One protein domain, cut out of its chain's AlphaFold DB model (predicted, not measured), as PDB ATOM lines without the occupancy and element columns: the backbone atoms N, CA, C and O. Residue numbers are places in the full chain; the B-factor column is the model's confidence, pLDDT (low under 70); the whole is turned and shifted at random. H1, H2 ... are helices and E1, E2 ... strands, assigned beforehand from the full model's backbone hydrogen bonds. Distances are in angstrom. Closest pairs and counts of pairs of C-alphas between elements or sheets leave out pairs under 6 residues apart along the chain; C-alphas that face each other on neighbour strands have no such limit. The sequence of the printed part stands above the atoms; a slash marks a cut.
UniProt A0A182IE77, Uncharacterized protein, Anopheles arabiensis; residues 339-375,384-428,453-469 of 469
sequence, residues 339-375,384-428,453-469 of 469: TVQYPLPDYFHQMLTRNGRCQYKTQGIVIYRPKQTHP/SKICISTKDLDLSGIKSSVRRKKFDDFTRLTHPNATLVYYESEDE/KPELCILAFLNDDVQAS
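This is residues 339 to 375, 384 to 428 and 453 to 469 of the 469 residues of an uncharacterized protein of Anopheles arabiensis (UniProt A0A182IE77). With little regular structure, a strongly twisted sheet, E1 E4 E5, stands between helix H1 and a part with sheet E2 E3 and helix H2. Along the 99 printed residues come H1 E1 E2 H2 E3 E4 E5, mixed in class, both sheets antiparallel. The whole is compact, radius of gyration of the C-alphas 14.4 A, spanning 45 by 29 by 25 A.

In H1, residues 346 to 351, and H2, residues 401 to 405, every O i to N i+4 pair is within hydrogen-bond range. E1, residues 363 to 368, neighbours E4, residues 418 to 423, N 365 to O 422 2.8 A. E2, residues 386 to 389, neighbours E3, residues 411 to 414, N 388 to O 412 2.9 A. E4 neighbours E5, residues 457 to 462, N 421 to O 459 2.9 A.

H1 begins at C-alpha 346 (95.292, 32.490, -4.181); E5, 16.7 A long, ends at C-alpha 462 (103.785, 45.195, 4.410).

Across the cuts, C-alphas 375 and 384 are 16.0 A apart, 428 and 453 13.5 A. In the printed part 27 residues have pLDDT under 70, among them residues 463 to 469.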
ATOM      1  N   THR A 339     115.699  32.788   1.241       45.78
ATOM      2  CA  THR A 339     115.010  33.396   0.111       45.78
ATOM      3  C   THR A 339     113.544  33.427   0.506       45.78
ATOM      4  O   THR A 339     112.887  32.389   0.510       45.78
ATOM      5  N   VAL A 340     113.065  34.588   0.954       56.78
ATOM      6  CA  VAL A 340     111.639  34.812   1.183       56.78
ATOM      7  C   VAL A 340     110.994  34.665  -0.189       56.78
ATOM      8  O   VAL A 340     111.198  35.503  -1.066       56.78
ATOM      9  N   GLN A 341     110.346  33.526  -0.418       64.38
ATOM     10  CA  GLN A 341     109.502  33.343  -1.586       64.38
ATOM     11  C   GLN A 341     108.225  34.131  -1.319       64.38
ATOM     12  O   GLN A 341     107.615  33.964  -0.265       64.38
ATOM     13  N   TYR A 342     107.853  34.998  -2.255       74.69
ATOM     14  CA  TYR A 342     106.593  35.729  -2.221       74.69
ATOM     15  C   TYR A 342     105.638  35.003  -3.169       74.69
ATOM     16  O   TYR A 342     105.747  35.198  -4.384       74.69
ATOM     17  N   PRO A 343     104.811  34.070  -2.661       78.75
ATOM     18  CA  PRO A 343     103.826  33.399  -3.485       78.75
ATOM     19  C   PRO A 343     102.727  34.384  -3.882       78.75
ATOM     20  O   PRO A 343     102.292  35.205  -3.070       78.75
ATOM     21  N   LEU A 344     102.259  34.269  -5.122       76.44
ATOM     22  CA  LEU A 344     101.089  34.997  -5.589       76.44
ATOM     23  C   LEU A 344      99.878  34.550  -4.750       76.44
ATOM     24  O   LEU A 344      99.614  33.348  -4.702       76.44
ATOM     25  N   PRO A 345      99.152  35.458  -4.071       77.75
ATOM     26  CA  PRO A 345      98.023  35.056  -3.239       77.75
ATOM     27  C   PRO A 345      96.930  34.355  -4.058       77.75
ATOM     28  O   PRO A 345      96.635  34.782  -5.173       77.75
ATOM     29  N   ASP A 346      96.276  33.340  -3.483       71.06
ATOM     30  CA  ASP A 346      95.292  32.490  -4.181       71.06
ATOM     31  C   ASP A 346      94.155  33.283  -4.844       71.06
ATOM     32  O   ASP A 346      93.694  32.938  -5.930       71.06
ATOM     33  N   TYR A 347      93.737  34.386  -4.219       74.12
ATOM     34  CA  TYR A 347      92.746  35.299  -4.788       74.12
ATOM     35  C   TYR A 347      93.231  35.938  -6.101       74.12
ATOM     36  O   TYR A 347      92.516  35.925  -7.103       74.12
ATOM     37  N   PHE A 348      94.472  36.435  -6.129       69.25
ATOM     38  CA  PHE A 348      95.079  36.977  -7.349       69.25
ATOM     39  C   PHE A 348      95.346  35.880  -8.376       69.25
ATOM     40  O   PHE A 348      95.191  36.117  -9.569       69.25
ATOM     41  N   HIS A 349      95.682  34.670  -7.928       72.75
ATOM     42  CA  HIS A 349      95.851  33.527  -8.814       72.75
ATOM     43  C   HIS A 349      94.554  33.209  -9.570       72.75
ATOM     44  O   HIS A 349      94.594  33.001 -10.779       72.75
ATOM     45  N   GLN A 350      93.399  33.207  -8.895       70.50
ATOM     46  CA  GLN A 350      92.098  32.982  -9.540       70.50
ATOM     47  C   GLN A 350      91.728  34.116 -10.504       70.50
ATOM     48  O   GLN A 350      91.286  33.842 -11.616       70.50
ATOM     49  N   MET A 351      91.967  35.371 -10.114       68.25
ATOM     50  CA  MET A 351      91.659  36.547 -10.937       68.25
ATOM     51  C   MET A 351      92.528  36.640 -12.203       68.25
ATOM     52  O   MET A 351      92.049  37.067 -13.246       68.25
ATOM     53  N   LEU A 352      93.794  36.221 -12.124       69.19
ATOM     54  CA  LEU A 352      94.756  36.265 -13.235       69.19
ATOM     55  C   LEU A 352      94.791  34.964 -14.061       69.19
ATOM     56  O   LEU A 352      95.643  34.798 -14.938       69.19
ATOM     57  N   THR A 353      93.888  34.019 -13.781       71.88
ATOM     58  CA  THR A 353      93.772  32.768 -14.536       71.88
ATOM     59  C   THR A 353      92.948  32.990 -15.799       71.88
ATOM     60  O   THR A 353      91.758  33.291 -15.732       71.88
ATOM     61  N   ARG A 354      93.553  32.748 -16.965       64.19
ATOM     62  CA  ARG A 354      92.872  32.745 -18.265       64.19
ATOM     63  C   ARG A 354      92.889  31.326 -18.825       64.19
ATOM     64  O   ARG A 354      93.930  30.679 -18.855       64.19
ATOM     65  N   ASN A 355      91.733  30.810 -19.239       71.56
ATOM     66  CA  ASN A 355      91.599  29.447 -19.782       71.56
ATOM     67  C   ASN A 355      92.157  28.343 -18.850       71.56
ATOM     68  O   ASN A 355      92.733  27.357 -19.310       71.56
ATOM     69  N   GLY A 356      92.034  28.519 -17.529       65.94
ATOM     70  CA  GLY A 356      92.529  27.555 -16.539       65.94
ATOM     71  C   GLY A 356      94.048  27.566 -16.317       65.94
ATOM     72  O   GLY A 356      94.552  26.701 -15.601       65.94
ATOM     73  N   ARG A 357      94.786  28.527 -16.895       66.19
ATOM     74  CA  ARG A 357      96.220  28.737 -16.643       66.19
ATOM     75  C   ARG A 357      96.478  30.162 -16.149       66.19
ATOM     76  O   ARG A 357      95.958  31.124 -16.708       66.19
ATOM     77  N   CYS A 358      97.263  30.299 -15.083       73.38
ATOM     78  CA  CYS A 358      97.737  31.605 -14.631       73.38
ATOM     79  C   CYS A 358      98.838  32.065 -15.585       73.38
ATOM     80  O   CYS A 358      99.848  31.382 -15.715       73.38
ATOM     81  N   GLN A 359      98.654  33.213 -16.239       74.81
ATOM     82  CA  GLN A 359      99.662  33.764 -17.156       74.81
ATOM     83  C   GLN A 359     100.880  34.339 -16.426       74.81
ATOM     84  O   GLN A 359     101.815  34.799 -17.074       74.81
ATOM     85  N   TYR A 360     100.875  34.335 -15.094       77.69
ATOM     86  CA  TYR A 360     101.949  34.844 -14.255       77.69
ATOM     87  C   TYR A 360     102.545  33.729 -13.412       77.69
ATOM     88  O   TYR A 360     101.833  32.870 -12.886       77.69
ATOM     89  N   LYS A 361     103.860  33.792 -13.213       80.50
ATOM     90  CA  LYS A 361     104.560  32.892 -12.305       80.50
ATOM     91  C   LYS A 361     103.969  32.997 -10.907       80.50
ATOM     92  O   LYS A 361     103.668  34.079 -10.414       80.50
ATOM     93  N   THR A 362     103.904  31.862 -10.227       77.25
ATOM     94  CA  THR A 362     103.427  31.781  -8.842       77.25
ATOM     95  C   THR A 362     104.424  32.342  -7.830       77.25
ATOM     96  O   THR A 362     104.037  32.654  -6.708       77.25
ATOM     97  N   GLN A 363     105.699  32.492  -8.205       82.25
ATOM     98  CA  GLN A 363     106.749  33.077  -7.368       82.25
ATOM     99  C   GLN A 363     107.143  34.460  -7.881       82.25
ATOM    100  O   GLN A 363     107.542  34.609  -9.038       82.25
ATOM    101  N   GLY A 364     107.066  35.455  -7.001       82.56
ATOM    102  CA  GLY A 364     107.392  36.839  -7.314       82.56
ATOM    103  C   GLY A 364     108.853  37.213  -7.052       82.56
ATOM    104  O   GLY A 364     109.523  36.668  -6.170       82.56
ATOM    105  N   ILE A 365     109.340  38.188  -7.816       83.19
ATOM    106  CA  ILE A 365     110.661  38.808  -7.718       83.19
ATOM    107  C   ILE A 365     110.524  40.109  -6.932       83.19
ATOM    108  O   ILE A 365     109.744  40.982  -7.296       83.19
ATOM    109  N   VAL A 366     111.296  40.275  -5.860       84.00
ATOM    110  CA  VAL A 366     111.298  41.536  -5.106       84.00
ATOM    111  C   VAL A 366     112.007  42.612  -5.922       84.00
ATOM    112  O   VAL A 366     113.196  42.474  -6.185       84.00
ATOM    113  N   ILE A 367     111.286  43.677  -6.270       84.25
ATOM    114  CA  ILE A 367     111.808  44.814  -7.044       84.25
ATOM    115  C   ILE A 367     112.008  46.067  -6.191       84.25
ATOM    116  O   ILE A 367     112.642  47.014  -6.634       84.25
ATOM    117  N   TYR A 368     111.497  46.101  -4.961       85.94
ATOM    118  CA  TYR A 368     111.769  47.186  -4.022       85.94
ATOM    119  C   TYR A 368     111.721  46.675  -2.589       85.94
ATOM    120  O   TYR A 368     110.795  45.950  -2.215       85.94
ATOM    121  N   ARG A 369     112.689  47.101  -1.775       83.88
ATOM    122  CA  ARG A 369     112.673  46.920  -0.322       83.88
ATOM    123  C   ARG A 369     112.791  48.281   0.364       83.88
ATOM    124  O   ARG A 369     113.641  49.073  -0.050       83.88
ATOM    125  N   PRO A 370     112.021  48.531   1.434       80.38
ATOM    126  CA  PRO A 370     112.173  49.737   2.238       80.38
ATOM    127  C   PRO A 370     113.618  49.906   2.724       80.38
ATOM    128  O   PRO A 370     114.178  49.002   3.345       80.38
ATOM    129  N   LYS A 371     114.229  51.067   2.450       70.00
ATOM    130  CA  LYS A 371     115.609  51.388   2.874       70.00
ATOM    131  C   LYS A 371     115.711  51.650   4.385       70.00
ATOM    132  O   LYS A 371     116.765  51.428   4.972       70.00
ATOM    133  N   GLN A 372     114.625  52.105   5.009       61.00
ATOM    134  CA  GLN A 372     114.504  52.290   6.454       61.00
ATOM    135  C   GLN A 372     113.201  51.636   6.915       61.00
ATOM    136  O   GLN A 372     112.117  52.082   6.549       61.00
ATOM    137  N   THR A 373     113.294  50.577   7.717       55.53
ATOM    138  CA  THR A 373     112.164  50.143   8.541       55.53
ATOM    139  C   THR A 373     112.019  51.189   9.634       55.53
ATOM    140  O   THR A 373     112.839  51.206  10.551       55.53
ATOM    141  N   HIS A 374     111.058  52.105   9.521       49.97
ATOM    142  CA  HIS A 374     110.793  53.046  10.609       49.97
ATOM    143  C   HIS A 374     110.328  52.239  11.835       49.97
ATOM    144  O   HIS A 374     109.233  51.677  11.775       49.97
ATOM    145  N   PRO A 375     111.131  52.142  12.920       49.66
ATOM    146  CA  PRO A 375     110.806  51.282  14.064       49.66
ATOM    147  C   PRO A 375     109.689  51.861  14.933       49.66
ATOM    148  O   PRO A 375     109.150  51.170  15.786       49.66
ATOM    149  N   SER A 384     102.704  59.582   4.853       63.72
ATOM    150  CA  SER A 384     102.722  60.162   3.516       63.72
ATOM    151  C   SER A 384     103.238  59.084   2.569       63.72
ATOM    152  O   SER A 384     104.345  58.573   2.756       63.72
ATOM    153  N   LYS A 385     102.394  58.663   1.616       75.00
ATOM    154  CA  LYS A 385     102.783  57.665   0.616       75.00
ATOM    155  C   LYS A 385     104.081  58.144  -0.024       75.00
ATOM    156  O   LYS A 385     104.181  59.306  -0.412       75.00
ATOM    157  N   ILE A 386     105.069  57.264  -0.107       78.31
ATOM    158  CA  ILE A 386     106.323  57.579  -0.778       78.31
ATOM    159  C   ILE A 386     106.157  57.318  -2.271       78.31
ATOM    160  O   ILE A 386     105.504  56.352  -2.677       78.31
ATOM    161  N   CYS A 387     106.730  58.198  -3.082       81.50
ATOM    162  CA  CYS A 387     106.809  58.008  -4.518       81.50
ATOM    163  C   CYS A 387     108.037  57.148  -4.823       81.50
ATOM    164  O   CYS A 387     109.161  57.577  -4.572       81.50
ATOM    165  N   ILE A 388     107.813  55.928  -5.305       81.75
ATOM    166  CA  ILE A 388     108.873  55.030  -5.767       81.75
ATOM    167  C   ILE A 388     109.006  55.225  -7.270       81.75
ATOM    168  O   ILE A 388     108.039  55.011  -8.003       81.75
ATOM    169  N   SER A 389     110.200  55.627  -7.699       85.75
ATOM    170  CA  SER A 389     110.557  55.803  -9.108       85.75
ATOM    171  C   SER A 389     111.368  54.614  -9.630       85.75
ATOM    172  O   SER A 389     111.898  53.828  -8.841       85.75
ATOM    173  N   THR A 390     111.556  54.520 -10.947       85.00
ATOM    174  CA  THR A 390     112.438  53.535 -11.603       85.00
ATOM    175  C   THR A 390     113.820  53.433 -10.953       85.00
ATOM    176  O   THR A 390     114.371  52.343 -10.817       85.00
ATOM    177  N   LYS A 391     114.373  54.561 -10.491       85.19
ATOM    178  CA  LYS A 391     115.712  54.643  -9.876       85.19
ATOM    179  C   LYS A 391     115.796  53.958  -8.511       85.19
ATOM    180  O   LYS A 391     116.892  53.650  -8.048       85.19
ATOM    181  N   ASP A 392     114.658  53.750  -7.856       81.31
ATOM    182  CA  ASP A 392     114.571  53.104  -6.551       81.31
ATOM    183  C   ASP A 392     114.364  51.586  -6.648       81.31
ATOM    184  O   ASP A 392     114.431  50.905  -5.622       81.31
ATOM    185  N   LEU A 393     114.125  51.057  -7.853       85.25
ATOM    186  CA  LEU A 393     113.870  49.639  -8.078       85.25
ATOM    187  C   LEU A 393     115.165  48.825  -8.216       85.25
ATOM    188  O   LEU A 393     116.111  49.216  -8.895       85.25
ATOM    189  N   ASP A 394     115.167  47.631  -7.627       86.50
ATOM    190  CA  ASP A 394     116.157  46.585  -7.873       86.50
ATOM    191  C   ASP A 394     115.633  45.618  -8.943       86.50
ATOM    192  O   ASP A 394     114.927  44.649  -8.661       86.50
ATOM    193  N   LEU A 395     115.990  45.884 -10.199       83.56
ATOM    194  CA  LEU A 395     115.597  45.056 -11.342       83.56
ATOM    195  C   LEU A 395     116.589  43.914 -11.630       83.56
ATOM    196  O   LEU A 395     116.457  43.235 -12.647       83.56
ATOM    197  N   SER A 396     117.581  43.675 -10.763       82.12
ATOM    198  CA  SER A 396     118.620  42.653 -10.991       82.12
ATOM    199  C   SER A 396     118.071  41.223 -11.067       82.12
ATOM    200  O   SER A 396     118.669  40.362 -11.713       82.12
ATOM    201  N   GLY A 397     116.914  40.974 -10.445       79.50
ATOM    202  CA  GLY A 397     116.210  39.694 -10.518       79.50
ATOM    203  C   GLY A 397     115.536  39.419 -11.867       79.50
ATOM    204  O   GLY A 397     115.267  38.257 -12.172       79.50
ATOM    205  N   ILE A 398     115.298  40.450 -12.686       82.31
ATOM    206  CA  ILE A 398     114.616  40.344 -13.982       82.31
ATOM    207  C   ILE A 398     115.659  40.132 -15.082       82.31
ATOM    208  O   ILE A 398     116.394  41.043 -15.465       82.31
ATOM    209  N   LYS A 399     115.719  38.909 -15.620       81.19
ATOM    210  CA  LYS A 399     116.747  38.518 -16.604       81.19
ATOM    211  C   LYS A 399     116.514  39.123 -17.993       81.19
ATOM    212  O   LYS A 399     117.476  39.468 -18.678       81.19
ATOM    213  N   SER A 400     115.255  39.264 -18.400       79.31
ATOM    214  CA  SER A 400     114.873  39.775 -19.721       79.31
ATOM    215  C   SER A 400     115.097  41.290 -19.811       79.31
ATOM    216  O   SER A 400     114.597  42.057 -18.986       79.31
ATOM    217  N   SER A 401     115.875  41.741 -20.801       77.12
ATOM    218  CA  SER A 401     116.090  43.171 -21.080       77.12
ATOM    219  C   SER A 401     114.802  43.860 -21.532       77.12
ATOM    220  O   SER A 401     114.538  44.982 -21.111       77.12
ATOM    221  N   VAL A 402     113.962  43.163 -22.303       77.38
ATOM    222  CA  VAL A 402     112.650  43.647 -22.758       77.38
ATOM    223  C   VAL A 402     111.728  43.914 -21.568       77.38
ATOM    224  O   VAL A 402     111.085  44.955 -21.492       77.38
ATOM    225  N   ARG A 403     111.711  43.015 -20.575       76.38
ATOM    226  CA  ARG A 403     110.920  43.212 -19.348       76.38
ATOM    227  C   ARG A 403     111.445  44.356 -18.491       76.38
ATOM    228  O   ARG A 403     110.641  45.030 -17.860       76.38
ATOM    229  N   ARG A 404     112.761  44.596 -18.482       80.31
ATOM    230  CA  ARG A 404     113.353  45.735 -17.764       80.31
ATOM    231  C   ARG A 404     112.919  47.075 -18.358       80.31
ATOM    232  O   ARG A 404     112.567  47.950 -17.578       80.31
ATOM    233  N   LYS A 405     112.819  47.186 -19.690       81.12
ATOM    234  CA  LYS A 405     112.319  48.402 -20.361       81.12
ATOM    235  C   LYS A 405     110.893  48.790 -19.945       81.12
ATOM    236  O   LYS A 405     110.553  49.965 -19.921       81.12
ATOM    237  N   LYS A 406     110.055  47.831 -19.522       81.31
ATOM    238  CA  LYS A 406     108.697  48.125 -19.012       81.31
ATOM    239  C   LYS A 406     108.694  48.967 -17.731       81.31
ATOM    240  O   LYS A 406     107.645  49.481 -17.353       81.31
ATOM    241  N   PHE A 407     109.833  49.076 -17.052       83.31
ATOM    242  CA  PHE A 407     109.978  49.868 -15.838       83.31
ATOM    243  C   PHE A 407     110.573  51.254 -16.090       83.31
ATOM    244  O   PHE A 407     110.682  51.992 -15.121       83.31
ATOM    245  N   ASP A 408     110.939  51.628 -17.323       79.38
ATOM    246  CA  ASP A 408     111.680  52.872 -17.593       79.38
ATOM    247  C   ASP A 408     110.939  54.122 -17.058       79.38
ATOM    248  O   ASP A 408     111.557  54.943 -16.377       79.38
ATOM    249  N   ASP A 409     109.604  54.160 -17.170       77.44
ATOM    250  CA  ASP A 409     108.733  55.234 -16.646       77.44
ATOM    251  C   ASP A 409     107.977  54.861 -15.354       77.44
ATOM    252  O   ASP A 409     106.929  55.429 -15.022       77.44
ATOM    253  N   PHE A 410     108.463  53.871 -14.602       82.56
ATOM    254  CA  PHE A 410     107.760  53.397 -13.416       82.56
ATOM    255  C   PHE A 410     107.714  54.458 -12.313       82.56
ATOM    256  O   PHE A 410     108.738  54.871 -11.764       82.56
ATOM    257  N   THR A 411     106.497  54.831 -11.919       79.69
ATOM    258  CA  THR A 411     106.240  55.711 -10.776       79.69
ATOM    259  C   THR A 411     105.037  55.199  -9.991       79.69
ATOM    260  O   THR A 411     103.946  55.054 -10.542       79.69
ATOM    261  N   ARG A 412     105.203  54.918  -8.691       78.75
ATOM    262  CA  ARG A 412     104.101  54.427  -7.845       78.75
ATOM    263  C   ARG A 412     104.130  55.006  -6.436       78.75
ATOM    264  O   ARG A 412     105.140  54.934  -5.738       78.75
ATOM    265  N   LEU A 413     102.975  55.497  -5.982       77.69
ATOM    266  CA  LEU A 413     102.755  55.925  -4.598       77.69
ATOM    267  C   LEU A 413     102.428  54.721  -3.711       77.69
ATOM    268  O   LEU A 413     101.408  54.056  -3.903       77.69
ATOM    269  N   THR A 414     103.278  54.439  -2.727       77.25
ATOM    270  CA  THR A 414     103.150  53.247  -1.871       77.25
ATOM    271  C   THR A 414     103.456  53.557  -0.407       77.25
ATOM    272  O   THR A 414     103.969  54.624  -0.069       77.25
ATOM    273  N   HIS A 415     103.066  52.650   0.490       78.62
ATOM    274  CA  HIS A 415     103.348  52.792   1.917       78.62
ATOM    275  C   HIS A 415     104.870  52.706   2.167       78.62
ATOM    276  O   HIS A 415     105.514  51.849   1.564       78.62
ATOM    277  N   PRO A 416     105.462  53.520   3.063       74.44
ATOM    278  CA  PRO A 416     106.916  53.549   3.279       74.44
ATOM    279  C   PRO A 416     107.516  52.205   3.711       74.44
ATOM    280  O   PRO A 416     108.666  51.919   3.399       74.44
ATOM    281  N   ASN A 417     106.727  51.362   4.382       77.06
ATOM    282  CA  ASN A 417     107.144  50.024   4.816       77.06
ATOM    283  C   ASN A 417     106.739  48.902   3.835       77.06
ATOM    284  O   ASN A 417     106.822  47.728   4.193       77.06
ATOM    285  N   ALA A 418     106.255  49.233   2.632       79.56
ATOM    286  CA  ALA A 418     105.858  48.234   1.645       79.56
ATOM    287  C   ALA A 418     107.057  47.704   0.847       79.56
ATOM    288  O   ALA A 418     107.849  48.460   0.290       79.56
ATOM    289  N   THR A 419     107.144  46.385   0.739       83.25
ATOM    290  CA  THR A 419     108.003  45.664  -0.199       83.25
ATOM    291  C   THR A 419     107.230  45.460  -1.502       83.25
ATOM    292  O   THR A 419     106.107  44.953  -1.467       83.25
ATOM    293  N   LEU A 420     107.807  45.835  -2.649       85.19
ATOM    294  CA  LEU A 420     107.181  45.594  -3.954       85.19
ATOM    295  C   LEU A 420     107.717  44.316  -4.581       85.19
ATOM    296  O   LEU A 420     108.931  44.097  -4.648       85.19
ATOM    297  N   VAL A 421     106.794  43.499  -5.073       83.25
ATOM    298  CA  VAL A 421     107.073  42.203  -5.681       83.25
ATOM    299  C   VAL A 421     106.424  42.147  -7.054       83.25
ATOM    300  O   VAL A 421     105.223  42.370  -7.179       83.25
ATOM    301  N   TYR A 422     107.227  41.834  -8.063       85.06
ATOM    302  CA  TYR A 422     106.831  41.662  -9.451       85.06
ATOM    303  C   TYR A 422     106.654  40.182  -9.794       85.06
ATOM    304  O   TYR A 422     107.555  39.376  -9.554       85.06
ATOM    305  N   TYR A 423     105.522  39.828 -10.394       83.75
ATOM    306  CA  TYR A 423     105.270  38.491 -10.921       83.75
ATOM    307  C   TYR A 423     105.444  38.503 -12.437       83.75
ATOM    308  O   TYR A 423     104.790  39.252 -13.159       83.75
ATOM    309  N   GLU A 424     106.375  37.684 -12.913       81.25
ATOM    310  CA  GLU A 424     106.712  37.575 -14.329       81.25
ATOM    311  C   GLU A 424     105.604  36.876 -15.119       81.25
ATOM    312  O   GLU A 424     105.113  35.839 -14.677       81.25
ATOM    313  N   SER A 425     105.276  37.379 -16.312       79.12
ATOM    314  CA  SER A 425     104.396  36.661 -17.239       79.12
ATOM    315  C   SER A 425     105.101  35.440 -17.851       79.12
ATOM    316  O   SER A 425     106.321  35.452 -18.075       79.12
ATOM    317  N   GLU A 426     104.342  34.373 -18.102       67.88
ATOM    318  CA  GLU A 426     104.791  33.147 -18.778       67.88
ATOM    319  C   GLU A 426     104.835  33.324 -20.301       67.88
ATOM    320  O   GLU A 426     105.734  32.790 -20.948       67.88
ATOM    321  N   ASP A 427     103.944  34.149 -20.852       61.25
ATOM    322  CA  ASP A 427     103.901  34.454 -22.278       61.25
ATOM    323  C   ASP A 427     104.963  35.519 -22.620       61.25
ATOM    324  O   ASP A 427     104.889  36.679 -22.200       61.25
ATOM    325  N   GLU A 428     105.998  35.103 -23.351       58.34
ATOM    326  CA  GLU A 428     107.031  35.967 -23.931       58.34
ATOM    327  C   GLU A 428     107.091  35.710 -25.449       58.34
ATOM    328  O   GLU A 428     108.061  35.168 -25.969       58.34
ATOM    329  N   LYS A 453     100.562  48.378 -23.425       48.56
ATOM    330  CA  LYS A 453     101.542  48.148 -22.356       48.56
ATOM    331  C   LYS A 453     101.076  46.948 -21.524       48.56
ATOM    332  O   LYS A 453     100.057  47.059 -20.843       48.56
ATOM    333  N   PRO A 454     101.797  45.810 -21.518       49.16
ATOM    334  CA  PRO A 454     101.360  44.644 -20.761       49.16
ATOM    335  C   PRO A 454     101.304  44.989 -19.277       49.16
ATOM    336  O   PRO A 454     102.287  45.503 -18.732       49.16
ATOM    337  N   GLU A 455     100.179  44.688 -18.631       58.03
ATOM    338  CA  GLU A 455      99.977  44.996 -17.220       58.03
ATOM    339  C   GLU A 455     101.094  44.387 -16.361       58.03
ATOM    340  O   GLU A 455     101.358  43.182 -16.362       58.03
ATOM    341  N   LEU A 456     101.796  45.242 -15.619       71.44
ATOM    342  CA  LEU A 456     102.787  44.794 -14.653       71.44
ATOM    343  C   LEU A 456     102.061  44.269 -13.412       71.44
ATOM    344  O   LEU A 456     101.476  45.039 -12.649       71.44
ATOM    345  N   CYS A 457     102.156  42.965 -13.154       79.50
ATOM    346  CA  CYS A 457     101.649  42.387 -11.914       79.50
ATOM    347  C   CYS A 457     102.600  42.717 -10.751       79.50
ATOM    348  O   CYS A 457     103.593  42.022 -10.522       79.50
ATOM    349  N   ILE A 458     102.315  43.812 -10.036       80.50
ATOM    350  CA  ILE A 458     103.102  44.275  -8.885       80.50
ATOM    351  C   ILE A 458     102.225  44.325  -7.639       80.50
ATOM    352  O   ILE A 458     101.278  45.112  -7.560       80.50
ATOM    353  N   LEU A 459     102.601  43.534  -6.636       81.00
ATOM    354  CA  LEU A 459     101.954  43.509  -5.327       81.00
ATOM    355  C   LEU A 459     102.828  44.192  -4.276       81.00
ATOM    356  O   LEU A 459     104.056  44.081  -4.289       81.00
ATOM    357  N   ALA A 460     102.171  44.900  -3.362       81.00
ATOM    358  CA  ALA A 460     102.798  45.546  -2.221       81.00
ATOM    359  C   ALA A 460     102.517  44.727  -0.959       81.00
ATOM    360  O   ALA A 460     101.359  44.517  -0.603       81.00
ATOM    361  N   PHE A 461     103.574  44.295  -0.279       79.12
ATOM    362  CA  PHE A 461     103.490  43.554   0.975       79.12
ATOM    363  C   PHE A 461     104.035  44.412   2.110       79.12
ATOM    364  O   PHE A 461     105.125  44.969   1.995       79.12
ATOM    365  N   LEU A 462     103.291  44.532   3.205       77.38
ATOM    366  CA  LEU A 462     103.785  45.195   4.410       77.38
ATOM    367  C   LEU A 462     104.697  44.219   5.159       77.38
ATOM    368  O   LEU A 462     104.341  43.060   5.359       77.38
ATOM    369  N   ASN A 463     105.896  44.671   5.529       61.31
ATOM    370  CA  ASN A 463     106.779  43.864   6.366       61.31
ATOM    371  C   ASN A 463     106.245  43.877   7.809       61.31
ATOM    372  O   ASN A 463     106.472  44.847   8.528       61.31
ATOM    373  N   ASP A 464     105.591  42.795   8.233       47.59
ATOM    374  CA  ASP A 464     105.159  42.581   9.627       47.59
ATOM    375  C   ASP A 464     106.291  42.055  10.540       47.59
ATOM    376  O   ASP A 464     106.082  41.767  11.717       47.59
ATOM    377  N   ASP A 465     107.526  41.968  10.035       42.00
ATOM    378  CA  ASP A 465     108.686  41.374  10.725       42.00
ATOM    379  C   ASP A 465     109.302  42.250  11.843       42.00
ATOM    380  O   ASP A 465     110.486  42.131  12.161       42.00
ATOM    381  N   VAL A 466     108.514  43.104  12.503       41.50
ATOM    382  CA  VAL A 466     108.931  43.785  13.743       41.50
ATOM    383  C   VAL A 466     108.000  43.401  14.892       41.50
ATOM    384  O   VAL A 466     107.401  44.239  15.552       41.50
ATOM    385  N   GLN A 467     107.900  42.098  15.152       36.19
ATOM    386  CA  GLN A 467     107.566  41.569  16.478       36.19
ATOM    387  C   GLN A 467     108.503  40.414  16.842       36.19
ATOM    388  O   GLN A 467     108.094  39.263  16.958       36.19
ATOM    389  N   ALA A 468     109.787  40.724  17.012       34.62
ATOM    390  CA  ALA A 468     110.698  39.909  17.814       34.62
ATOM    391  C   ALA A 468     111.950  40.720  18.172       34.62
ATOM    392  O   ALA A 468     112.963  40.663  17.476       34.62
ATOM    393  N   SER A 469     111.887  41.476  19.264       29.67
ATOM    394  CA  SER A 469     113.047  41.829  20.095       29.67
ATOM    395  C   SER A 469     112.578  42.032  21.524       29.67
ATOM    396  O   SER A 469     111.638  42.835  21.706       29.67
TER     397      SER A 469